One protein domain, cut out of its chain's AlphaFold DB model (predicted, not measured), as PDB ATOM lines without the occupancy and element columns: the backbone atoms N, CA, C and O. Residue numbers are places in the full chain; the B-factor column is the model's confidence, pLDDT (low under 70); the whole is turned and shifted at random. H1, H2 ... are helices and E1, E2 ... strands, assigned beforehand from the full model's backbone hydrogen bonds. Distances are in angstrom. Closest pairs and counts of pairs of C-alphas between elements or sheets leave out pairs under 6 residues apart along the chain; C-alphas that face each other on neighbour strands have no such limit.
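AT A GLANCE: This is residues 108 to 195 of the 963 residues of the protein "Apple domain-containing protein" of viral metagenome (UniProt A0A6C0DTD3). With little regular structure, this domain is a small, strongly twisted sheet of five strands, with short helix H1 over one face and loops around it. Its 88 printed residues, only 28 in named elements, give E1 E2 E3 H1 E4 E5, class mixed. The mixed sheet runs E4 E1 E2 E3 E5; the whole is compact, radius of gyration of the C-alphas 11.4 A, spanning 28 by 27 by 21 A.

HOW THE PARTS SIT: E1, residues 117 to 121, E2, 127 to 130, and E3, 135 to 139, form a meander, two antiparallel hairpins in a row; N 119 and O 128 are 2.7 A apart, N 137 and O 129 2.8 A. Edge strand E4, residues 158 to 161, is parallel to E1, with N 159 and O 118 2.8 A apart. Edge strand E5, residues 181 to 183, is parallel to E3, with N 136 and O 182 2.7 A apart. H1, residues 142 to 148, every O i to N i+4 pair within hydrogen-bond range, is over E2, height over the sheet 9.5 A; the C-alphas of Ile 139 and Leu 145, closest of E3 and H1, are 6.4 A apart. E3, H1 and E4 form a split strand-helix-strand unit, E1 and E2 between its strands, its crossover right-handed.

IN THESE COORDINATES: E1 begins at C-alpha 117 (181.451, 158.966, 129.026) and spans 13.0 A, E2 9.8 A, E3 12.6 A, H1 10.0 A, E4 9.6 A. E5, 6.7 A, ends at C-alpha 183 (174.492, 155.122, 117.414).

THE WHOLE: The farthest C-alphas, Asn 109 and Asp 143, are 30.6 A apart. The printed part has no cut; E4 to E5 is a long link. Residues 124 to 125 and 164 to 166 have pLDDT under 70.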
ATOM      1  N   THR A 108     184.474 148.580 119.494       77.44
ATOM      2  CA  THR A 108     184.436 147.715 120.685       77.44
ATOM      3  C   THR A 108     185.766 147.642 121.436       77.44
ATOM      4  O   THR A 108     185.839 146.988 122.479       77.44
ATOM      5  N   ASN A 109     186.806 148.332 120.951       81.31
ATOM      6  CA  ASN A 109     188.110 148.397 121.600       81.31
ATOM      7  C   ASN A 109     187.959 148.938 123.034       81.31
ATOM      8  O   ASN A 109     187.531 150.082 123.192       81.31
ATOM      9  N   PRO A 110     188.361 148.188 124.078       80.69
ATOM     10  CA  PRO A 110     188.259 148.641 125.468       80.69
ATOM     11  C   PRO A 110     188.994 149.956 125.774       80.69
ATOM     12  O   PRO A 110     188.701 150.601 126.776       80.69
ATOM     13  N   ASN A 111     189.951 150.357 124.926       86.31
ATOM     14  CA  ASN A 111     190.709 151.605 125.047       86.31
ATOM     15  C   ASN A 111     190.065 152.788 124.303       86.31
ATOM     16  O   ASN A 111     190.677 153.853 124.185       86.31
ATOM     17  N   ASN A 112     188.857 152.630 123.756       88.81
ATOM     18  CA  ASN A 112     188.155 153.729 123.110       88.81
ATOM     19  C   ASN A 112     187.816 154.809 124.151       88.81
ATOM     20  O   ASN A 112     187.016 154.606 125.063       88.81
ATOM     21  N   LYS A 113     188.423 155.990 123.996       91.94
ATOM     22  CA  LYS A 113     188.346 157.103 124.957       91.94
ATOM     23  C   LYS A 113     186.930 157.626 125.225       91.94
ATOM     24  O   LYS A 113     186.731 158.342 126.201       91.94
ATOM     25  N   TYR A 114     185.958 157.318 124.365       92.00
ATOM     26  CA  TYR A 114     184.572 157.738 124.561       92.00
ATOM     27  C   TYR A 114     183.779 156.772 125.447       92.00
ATOM     28  O   TYR A 114     182.779 157.190 126.017       92.00
ATOM     29  N   HIS A 115     184.220 155.522 125.621       91.94
ATOM     30  CA  HIS A 115     183.513 154.518 126.426       91.94
ATOM     31  C   HIS A 115     183.240 154.993 127.855       91.94
ATOM     32  O   HIS A 115     184.134 155.485 128.539       91.94
ATOM     33  N   ASN A 116     182.013 154.762 128.325       91.06
ATOM     34  CA  ASN A 116     181.518 155.160 129.645       91.06
ATOM     35  C   ASN A 116     181.567 156.668 129.916       91.06
ATOM     36  O   ASN A 116     181.683 157.060 131.075       91.06
ATOM     37  N   ASN A 117     181.452 157.509 128.887       92.56
ATOM     38  CA  ASN A 117     181.451 158.966 129.026       92.56
ATOM     39  C   ASN A 117     180.250 159.589 128.311       92.56
ATOM     40  O   ASN A 117     179.737 159.041 127.330       92.56
ATOM     41  N   ASN A 118     179.823 160.765 128.774       92.69
ATOM     42  CA  ASN A 118     178.943 161.608 127.970       92.69
ATOM     43  C   ASN A 118     179.795 162.377 126.952       92.69
ATOM     44  O   ASN A 118     180.890 162.838 127.275       92.69
ATOM     45  N   ILE A 119     179.290 162.556 125.737       91.44
ATOM     46  CA  ILE A 119     179.884 163.394 124.699       91.44
ATOM     47  C   ILE A 119     178.972 164.583 124.400       91.44
ATOM     48  O   ILE A 119     177.748 164.463 124.451       91.44
ATOM     49  N   ASN A 120     179.577 165.726 124.098       90.50
ATOM     50  CA  ASN A 120     178.902 166.957 123.702       90.50
ATOM     51  C   ASN A 120     179.384 167.370 122.308       90.50
ATOM     52  O   ASN A 120     180.583 167.596 122.117       90.50
ATOM     53  N   PHE A 121     178.469 167.461 121.347       88.06
ATOM     54  CA  PHE A 121     178.785 167.866 119.978       88.06
ATOM     55  C   PHE A 121     178.917 169.392 119.912       88.06
ATOM     56  O   PHE A 121     177.943 170.112 120.078       88.06
ATOM     57  N   THR A 122     180.118 169.928 119.685       81.94
ATOM     58  CA  THR A 122     180.337 171.390 119.727       81.94
ATOM     59  C   THR A 122     179.883 172.120 118.461       81.94
ATOM     60  O   THR A 122     179.759 173.342 118.480       81.94
ATOM     61  N   GLN A 123     179.623 171.392 117.369       74.88
ATOM     62  CA  GLN A 123     179.187 171.933 116.073       74.88
ATOM     63  C   GLN A 123     177.710 171.620 115.743       74.88
ATOM     64  O   GLN A 123     177.298 171.739 114.591       74.88
ATOM     65  N   GLY A 124     176.901 171.218 116.730       66.62
ATOM     66  CA  GLY A 124     175.470 170.931 116.569       66.62
ATOM     67  C   GLY A 124     174.760 170.736 117.919       66.62
ATOM     68  O   GLY A 124     175.426 170.587 118.936       66.62
ATOM     69  N   PRO A 125     173.417 170.755 117.987       63.19
ATOM     70  CA  PRO A 125     172.705 170.559 119.247       63.19
ATOM     71  C   PRO A 125     172.613 169.066 119.588       63.19
ATOM     72  O   PRO A 125     171.818 168.330 118.995       63.19
ATOM     73  N   GLY A 126     173.396 168.601 120.563       77.62
ATOM     74  CA  GLY A 126     173.211 167.250 121.079       77.62
ATOM     75  C   GLY A 126     174.258 166.776 122.072       77.62
ATOM     76  O   GLY A 126     175.441 167.101 121.972       77.62
ATOM     77  N   TRP A 127     173.809 165.925 122.987       88.88
ATOM     78  CA  TRP A 127     174.667 165.102 123.829       88.88
ATOM     79  C   TRP A 127     174.421 163.632 123.502       88.88
ATOM     80  O   TRP A 127     173.350 163.261 123.016       88.88
ATOM     81  N   ALA A 128     175.386 162.769 123.792       91.62
ATOM     82  CA  ALA A 128     175.163 161.328 123.788       91.62
ATOM     83  C   ALA A 128     175.926 160.663 124.934       91.62
ATOM     84  O   ALA A 128     176.995 161.122 125.314       91.62
ATOM     85  N   TYR A 129     175.388 159.580 125.481       93.25
ATOM     86  CA  TYR A 129     176.129 158.689 126.372       93.25
ATOM     87  C   TYR A 129     176.730 157.555 125.541       93.25
ATOM     88  O   TYR A 129     176.003 156.904 124.796       93.25
ATOM     89  N   VAL A 130     178.035 157.307 125.653       92.62
ATOM     90  CA  VAL A 130     178.694 156.208 124.936       92.62
ATOM     91  C   VAL A 130     178.905 155.025 125.884       92.62
ATOM     92  O   VAL A 130     179.604 155.145 126.893       92.62
ATOM     93  N   THR A 131     178.311 153.873 125.564       91.56
ATOM     94  CA  THR A 131     178.440 152.631 126.348       91.56
ATOM     95  C   THR A 131     179.874 152.089 126.315       91.56
ATOM     96  O   THR A 131     180.683 152.466 125.463       91.56
ATOM     97  N   ASN A 132     180.202 151.137 127.194       88.31
ATOM     98  CA  ASN A 132     181.481 150.402 127.138       88.31
ATOM     99  C   ASN A 132     181.612 149.462 125.916       88.31
ATOM    100  O   ASN A 132     182.622 148.775 125.769       88.31
ATOM    101  N   LYS A 133     180.577 149.385 125.071       85.62
ATOM    102  CA  LYS A 133     180.565 148.652 123.799       85.62
ATOM    103  C   LYS A 133     180.683 149.573 122.587       85.62
ATOM    104  O   LYS A 133     180.671 149.087 121.463       85.62
ATOM    105  N   GLY A 134     180.825 150.882 122.807       86.69
ATOM    106  CA  GLY A 134     180.944 151.870 121.739       86.69
ATOM    107  C   GLY A 134     179.609 152.286 121.121       86.69
ATOM    108  O   GLY A 134     179.607 152.870 120.038       86.69
ATOM    109  N   THR A 135     178.485 152.026 121.802       88.88
ATOM    110  CA  THR A 135     177.157 152.488 121.383       88.88
ATOM    111  C   THR A 135     176.884 153.894 121.926       88.88
ATOM    112  O   THR A 135     176.789 154.085 123.134       88.88
ATOM    113  N   ALA A 136     176.736 154.891 121.059       91.25
ATOM    114  CA  ALA A 136     176.357 156.260 121.382       91.25
ATOM    115  C   ALA A 136     174.827 156.408 121.459       91.25
ATOM    116  O   ALA A 136     174.128 156.411 120.446       91.25
ATOM    117  N   LYS A 137     174.292 156.558 122.669       91.81
ATOM    118  CA  LYS A 137     172.870 156.788 122.942       91.81
ATOM    119  C   LYS A 137     172.580 158.282 123.033       91.81
ATOM    120  O   LYS A 137     173.070 158.951 123.942       91.81
ATOM    121  N   ALA A 138     171.765 158.808 122.122       91.12
ATOM    122  CA  ALA A 138     171.408 160.227 122.106       91.12
ATOM    123  C   ALA A 138     170.704 160.683 123.398       91.12
ATOM    124  O   ALA A 138     169.767 160.038 123.867       91.12
ATOM    125  N   ILE A 139     171.119 161.836 123.920       91.44
ATOM    126  CA  ILE A 139     170.494 162.578 125.017       91.44
ATOM    127  C   ILE A 139     169.829 163.810 124.395       91.44
ATOM    128  O   ILE A 139     170.490 164.772 124.009       91.44
ATOM    129  N   VAL A 140     168.504 163.756 124.260       88.12
ATOM    130  CA  VAL A 140     167.752 164.696 123.408       88.12
ATOM    131  C   VAL A 140     167.399 166.027 124.083       88.12
ATOM    132  O   VAL A 140     166.955 166.948 123.403       88.12
ATOM    133  N   ASN A 141     167.565 166.151 125.406       87.94
ATOM    134  CA  ASN A 141     167.350 167.400 126.144       87.94
ATOM    135  C   ASN A 141     168.101 167.427 127.491       87.94
ATOM    136  O   ASN A 141     168.586 166.400 127.977       87.94
ATOM    137  N   ASN A 142     168.151 168.612 128.107       88.88
ATOM    138  CA  ASN A 142     168.812 168.829 129.396       88.88
ATOM    139  C   ASN A 142     168.143 168.089 130.561       88.88
ATOM    140  O   ASN A 142     168.852 167.620 131.443       88.88
ATOM    141  N   ASP A 143     166.816 167.926 130.565       91.44
ATOM    142  CA  ASP A 143     166.119 167.208 131.643       91.44
ATOM    143  C   ASP A 143     166.587 165.751 131.746       91.44
ATOM    144  O   ASP A 143     166.750 165.211 132.843       91.44
ATOM    145  N   ILE A 144     166.824 165.112 130.598       92.44
ATOM    146  CA  ILE A 144     167.377 163.764 130.526       92.44
ATOM    147  C   ILE A 144     168.826 163.775 131.012       92.44
ATOM    148  O   ILE A 144     169.150 162.977 131.892       92.44
ATOM    149  N   LEU A 145     169.663 164.701 130.525       90.19
ATOM    150  CA  LEU A 145     171.058 164.833 130.962       90.19
ATOM    151  C   LEU A 145     171.166 164.995 132.489       90.19
ATOM    152  O   LEU A 145     171.919 164.268 133.134       90.19
ATOM    153  N   SER A 146     170.375 165.891 133.081       91.25
ATOM    154  CA  SER A 146     170.335 166.122 134.530       91.25
ATOM    155  C   SER A 146     169.827 164.912 135.314       91.25
ATOM    156  O   SER A 146     170.235 164.714 136.456       91.25
ATOM    157  N   SER A 147     168.957 164.090 134.719       91.81
ATOM    158  CA  SER A 147     168.429 162.882 135.363       91.81
ATOM    159  C   SER A 147     169.411 161.707 135.399       91.81
ATOM    160  O   SER A 147     169.263 160.821 136.237       91.81
ATOM    161  N   ILE A 148     170.400 161.686 134.498       91.56
ATOM    162  CA  ILE A 148     171.365 160.584 134.386       91.56
ATOM    163  C   ILE A 148     172.767 160.973 134.858       91.56
ATOM    164  O   ILE A 148     173.482 160.120 135.362       91.56
ATOM    165  N   SER A 149     173.188 162.236 134.743       90.69
ATOM    166  CA  SER A 149     174.572 162.645 135.021       90.69
ATOM    167  C   SER A 149     175.006 162.298 136.454       90.69
ATOM    168  O   SER A 149     174.465 162.824 137.428       90.69
ATOM    169  N   GLY A 150     175.969 161.377 136.587       89.56
ATOM    170  CA  GLY A 150     176.450 160.860 137.876       89.56
ATOM    171  C   GLY A 150     175.447 159.987 138.649       89.56
ATOM    172  O   GLY A 150     175.674 159.676 139.819       89.56
ATOM    173  N   GLN A 151     174.329 159.600 138.030       88.75
ATOM    174  CA  GLN A 151     173.249 158.822 138.637       88.75
ATOM    175  C   GLN A 151     173.059 157.487 137.911       88.75
ATOM    176  O   GLN A 151     173.421 157.332 136.753       88.75
ATOM    177  N   ASN A 152     172.483 156.490 138.589       87.38
ATOM    178  CA  ASN A 152     172.049 155.220 137.980       87.38
ATOM    179  C   ASN A 152     173.129 154.452 137.182       87.38
ATOM    180  O   ASN A 152     172.802 153.660 136.296       87.38
ATOM    181  N   GLY A 153     174.408 154.647 137.526       89.19
ATOM    182  CA  GLY A 153     175.561 154.047 136.843       89.19
ATOM    183  C   GLY A 153     176.084 154.853 135.649       89.19
ATOM    184  O   GLY A 153     177.075 154.450 135.049       89.19
ATOM    185  N   CYS A 154     175.449 155.975 135.315       92.69
ATOM    186  CA  CYS A 154     175.878 156.870 134.254       92.69
ATOM    187  C   CYS A 154     176.969 157.838 134.746       92.69
ATOM    188  O   CYS A 154     176.946 158.289 135.898       92.69
ATOM    189  N   PRO A 155     177.929 158.177 133.877       92.94
ATOM    190  CA  PRO A 155     179.007 159.098 134.201       92.94
ATOM    191  C   PRO A 155     178.505 160.539 134.360       92.94
ATOM    192  O   PRO A 155     177.482 160.924 133.790       92.94
ATOM    193  N   SER A 156     179.251 161.359 135.101       91.62
ATOM    194  CA  SER A 156     179.040 162.814 135.155       91.62
ATOM    195  C   SER A 156     179.963 163.596 134.221       91.62
ATOM    196  O   SER A 156     179.697 164.760 133.925       91.62
ATOM    197  N   ASN A 157     181.051 162.984 133.749       89.06
ATOM    198  CA  ASN A 157     182.010 163.655 132.887       89.06
ATOM    199  C   ASN A 157     181.481 163.804 131.453       89.06
ATOM    200  O   ASN A 157     180.703 162.988 130.953       89.06
ATOM    201  N   ILE A 158     181.912 164.890 130.811       91.19
ATOM    202  CA  ILE A 158     181.510 165.277 129.460       91.19
ATOM    203  C   ILE A 158     182.772 165.499 128.627       91.19
ATOM    204  O   ILE A 158     183.643 166.282 129.007       91.19
ATOM    205  N   ILE A 159     182.858 164.825 127.483       92.12
ATOM    206  CA  ILE A 159     183.914 164.994 126.484       92.12
ATOM    207  C   ILE A 159     183.354 165.829 125.330       92.12
ATOM    208  O   ILE A 159     182.374 165.453 124.694       92.12
ATOM    209  N   ASN A 160     183.988 166.958 125.028       91.19
ATOM    210  CA  ASN A 160     183.604 167.778 123.881       91.19
ATOM    211  C   ASN A 160     184.175 167.183 122.584       91.19
ATOM    212  O   ASN A 160     185.371 166.894 122.513       91.19
ATOM    213  N   VAL A 161     183.337 167.028 121.557       88.00
ATOM    214  CA  VAL A 161     183.719 166.504 120.237       88.00
ATOM    215  C   VAL A 161     183.330 167.488 119.133       88.00
ATOM    216  O   VAL A 161     182.242 168.055 119.144       88.00
ATOM    217  N   SER A 162     184.226 167.699 118.168       78.94
ATOM    218  CA  SER A 162     184.103 168.732 117.129       78.94
ATOM    219  C   SER A 162     183.245 168.341 115.918       78.94
ATOM    220  O   SER A 162     183.279 169.043 114.918       78.94
ATOM    221  N   SER A 163     182.498 167.235 115.960       70.19
ATOM    222  CA  SER A 163     181.632 166.794 114.854       70.19
ATOM    223  C   SER A 163     180.231 167.418 114.934       70.19
ATOM    224  O   SER A 163     179.708 167.596 116.032       70.19
ATOM    225  N   SER A 164     179.575 167.653 113.791       63.53
ATOM    226  CA  SER A 164     178.193 168.173 113.704       63.53
ATOM    227  C   SER A 164     177.106 167.177 114.146       63.53
ATOM    228  O   SER A 164     175.944 167.554 114.272       63.53
ATOM    229  N   GLY A 165     177.474 165.914 114.396       62.62
ATOM    230  CA  GLY A 165     176.570 164.861 114.865       62.62
ATOM    231  C   GLY A 165     175.337 164.593 113.985       62.62
ATOM    232  O   GLY A 165     174.295 164.278 114.555       62.62
ATOM    233  N   PRO A 166     175.358 164.712 112.641       65.44
ATOM    234  CA  PRO A 166     174.177 164.408 111.839       65.44
ATOM    235  C   PRO A 166     173.744 162.961 112.110       65.44
ATOM    236  O   PRO A 166     174.570 162.054 112.162       65.44
ATOM    237  N   ASN A 167     172.444 162.747 112.325       72.81
ATOM    238  CA  ASN A 167     171.845 161.432 112.589       72.81
ATOM    239  C   ASN A 167     172.247 160.750 113.914       72.81
ATOM    240  O   ASN A 167     171.973 159.565 114.075       72.81
ATOM    241  N   TYR A 168     172.806 161.469 114.900       79.12
ATOM    242  CA  TYR A 168     173.161 160.885 116.211       79.12
ATOM    243  C   TYR A 168     171.978 160.263 116.983       79.12
ATOM    244  O   TYR A 168     172.178 159.460 117.892       79.12
ATOM    245  N   THR A 169     170.744 160.627 116.626       83.31
ATOM    246  CA  THR A 169     169.489 160.087 117.169       83.31
ATOM    247  C   THR A 169     168.962 158.862 116.418       83.31
ATOM    248  O   THR A 169     167.972 158.276 116.858       83.31
ATOM    249  N   THR A 170     169.575 158.484 115.292       82.38
ATOM    250  CA  THR A 170     169.129 157.387 114.418       82.38
ATOM    251  C   THR A 170     169.935 156.126 114.720       82.38
ATOM    252  O   THR A 170     171.100 156.092 114.347       82.38
ATOM    253  N   PRO A 171     169.360 155.085 115.353       80.69
ATOM    254  CA  PRO A 171     170.109 153.885 115.726       80.69
ATOM    255  C   PRO A 171     170.750 153.175 114.524       80.69
ATOM    256  O   PRO A 171     170.135 153.062 113.464       80.69
ATOM    257  N   GLY A 172     171.957 152.638 114.711       73.69
ATOM    258  CA  GLY A 172     172.697 151.855 113.717       73.69
ATOM    259  C   GLY A 172     173.619 152.665 112.799       73.69
ATOM    260  O   GLY A 172     174.298 152.081 111.959       73.69
ATOM    261  N   HIS A 173     173.681 153.989 112.948       81.44
ATOM    262  CA  HIS A 173     174.579 154.855 112.182       81.44
ATOM    263  C   HIS A 173     175.958 154.980 112.847       81.44
ATOM    264  O   HIS A 173     176.035 155.241 114.049       81.44
ATOM    265  N   THR A 174     177.048 154.843 112.090       82.44
ATOM    266  CA  THR A 174     178.409 155.081 112.600       82.44
ATOM    267  C   THR A 174     178.700 156.578 112.637       82.44
ATOM    268  O   THR A 174     178.586 157.255 111.620       82.44
ATOM    269  N   LEU A 175     179.098 157.102 113.796       83.44
ATOM    270  CA  LEU A 175     179.606 158.467 113.919       83.44
ATOM    271  C   LEU A 175     181.110 158.472 113.648       83.44
ATOM    272  O   LEU A 175     181.859 157.715 114.273       83.44
ATOM    273  N   GLU A 176     181.549 159.370 112.768       80.75
ATOM    274  CA  GLU A 176     182.954 159.571 112.380       80.75
ATOM    275  C   GLU A 176     183.772 160.282 113.476       80.75
ATOM    276  O   GLU A 176     184.405 161.318 113.271       80.75
ATOM    277  N   LEU A 177     183.738 159.740 114.692       85.38
ATOM    278  CA  LEU A 177     184.653 160.111 115.761       85.38
ATOM    279  C   LEU A 177     185.975 159.348 115.600       85.38
ATOM    280  O   LEU A 177     186.052 158.321 114.932       85.38
ATOM    281  N   SER A 178     187.035 159.836 116.245       84.88
ATOM    282  CA  SER A 178     188.313 159.120 116.340       84.88
ATOM    283  C   SER A 178     188.606 158.763 117.802       84.88
ATOM    284  O   SER A 178     188.919 159.678 118.584       84.88
ATOM    285  N   PRO A 179     188.487 157.486 118.220       86.44
ATOM    286  CA  PRO A 179     187.977 156.313 117.473       86.44
ATOM    287  C   PRO A 179     186.450 156.354 117.195       86.44
ATOM    288  O   PRO A 179     185.747 157.083 117.900       86.44
ATOM    289  N   PRO A 180     185.921 155.606 116.203       86.38
ATOM    290  CA  PRO A 180     184.502 155.656 115.823       86.38
ATOM    291  C   PRO A 180     183.572 155.048 116.886       86.38
ATOM    292  O   PRO A 180     184.002 154.273 117.743       86.38
ATOM    293  N   VAL A 181     182.283 155.395 116.815       88.12
ATOM    294  CA  VAL A 181     181.202 154.848 117.662       88.12
ATOM    295  C   VAL A 181     179.954 154.581 116.816       88.12
ATOM    296  O   VAL A 181     179.763 155.229 115.788       88.12
ATOM    297  N   ILE A 182     179.084 153.663 117.239       85.56
ATOM    298  CA  ILE A 182     177.807 153.374 116.564       85.56
ATOM    299  C   ILE A 182     176.645 153.951 117.362       85.56
ATOM    300  O   ILE A 182     176.627 153.870 118.577       85.56
ATOM    301  N   THR A 183     175.658 154.552 116.721       85.56
ATOM    302  CA  THR A 183     174.492 155.122 117.414       85.56
ATOM    303  C   THR A 183     173.517 154.035 117.861       85.56
ATOM    304  O   THR A 183     173.271 153.059 117.152       85.56
ATOM    305  N   GLY A 184     172.948 154.206 119.050       85.81
ATOM    306  CA  GLY A 184     171.947 153.319 119.640       85.81
ATOM    307  C   GLY A 184     170.593 153.994 119.806       85.81
ATOM    308  O   GLY A 184     170.346 155.087 119.293       85.81
ATOM    309  N   THR A 185     169.699 153.359 120.563       88.56
ATOM    310  CA  THR A 185     168.428 153.998 120.916       88.56
ATOM    311  C   THR A 185     168.659 155.205 121.835       88.56
ATOM    312  O   THR A 185     169.528 155.138 122.712       88.56
ATOM    313  N   PRO A 186     167.890 156.302 121.685       90.38
ATOM    314  CA  PRO A 186     167.981 157.443 122.590       90.38
ATOM    315  C   PRO A 186     167.760 157.038 124.048       90.38
ATOM    316  O   PRO A 186     166.940 156.161 124.345       90.38
ATOM    317  N   ILE A 187     168.488 157.683 124.957       92.12
ATOM    318  CA  ILE A 187     168.369 157.422 126.388       92.12
ATOM    319  C   ILE A 187     167.076 158.041 126.937       92.12
ATOM    320  O   ILE A 187     166.661 159.131 126.538       92.12
ATOM    321  N   GLN A 188     166.422 157.330 127.851       92.31
ATOM    322  CA  GLN A 188     165.212 157.795 128.527       92.31
ATOM    323  C   GLN A 188     165.552 158.497 129.847       92.31
ATOM    324  O   GLN A 188     166.610 158.283 130.438       92.31
ATOM    325  N   LYS A 189     164.633 159.337 130.337       93.12
ATOM    326  CA  LYS A 189     164.778 160.002 131.640       93.12
ATOM    327  C   LYS A 189     164.986 158.960 132.747       93.12
ATOM    328  O   LYS A 189     164.244 157.985 132.813       93.12
ATOM    329  N   ASN A 190     165.964 159.198 133.621       92.00
ATOM    330  CA  ASN A 190     166.420 158.301 134.689       92.00
ATOM    331  C   ASN A 190     167.029 156.963 134.232       92.00
ATOM    332  O   ASN A 190     167.350 156.160 135.106       92.00
ATOM    333  N   GLN A 191     167.202 156.693 132.931       94.25
ATOM    334  CA  GLN A 191     167.681 155.388 132.468       94.25
ATOM    335  C   GLN A 191     169.061 155.042 133.049       94.25
ATOM    336  O   GLN A 191     169.932 155.899 133.175       94.25
ATOM    337  N   SER A 192     169.252 153.772 133.405       94.88
ATOM    338  CA  SER A 192     170.536 153.254 133.877       94.88
ATOM    339  C   SER A 192     171.544 153.051 132.753       94.88
ATOM    340  O   SER A 192     171.187 152.616 131.659       94.88
ATOM    341  N   CYS A 193     172.814 153.293 133.075       93.31
ATOM    342  CA  CYS A 193     173.949 153.075 132.185       93.31
ATOM    343  C   CYS A 193     174.922 152.031 132.748       93.31
ATOM    344  O   CYS A 193     174.914 151.706 133.951       93.31
ATOM    345  N   GLY A 194     175.812 151.546 131.889       90.38
ATOM    346  CA  GLY A 194     176.862 150.616 132.258       90.38
ATOM    347  C   GLY A 194     176.357 149.176 132.361       90.38
ATOM    348  O   GLY A 194     175.158 148.910 132.493       90.38
ATOM    349  N   ASN A 195     177.315 148.250 132.440       91.38
ATOM    350  CA  ASN A 195     177.128 146.794 132.377       91.38
ATOM    351  C   ASN A 195     176.724 146.263 130.994       91.38
ATOM    352  O   ASN A 195     176.361 145.094 130.904       91.38
TER     353      ASN A 195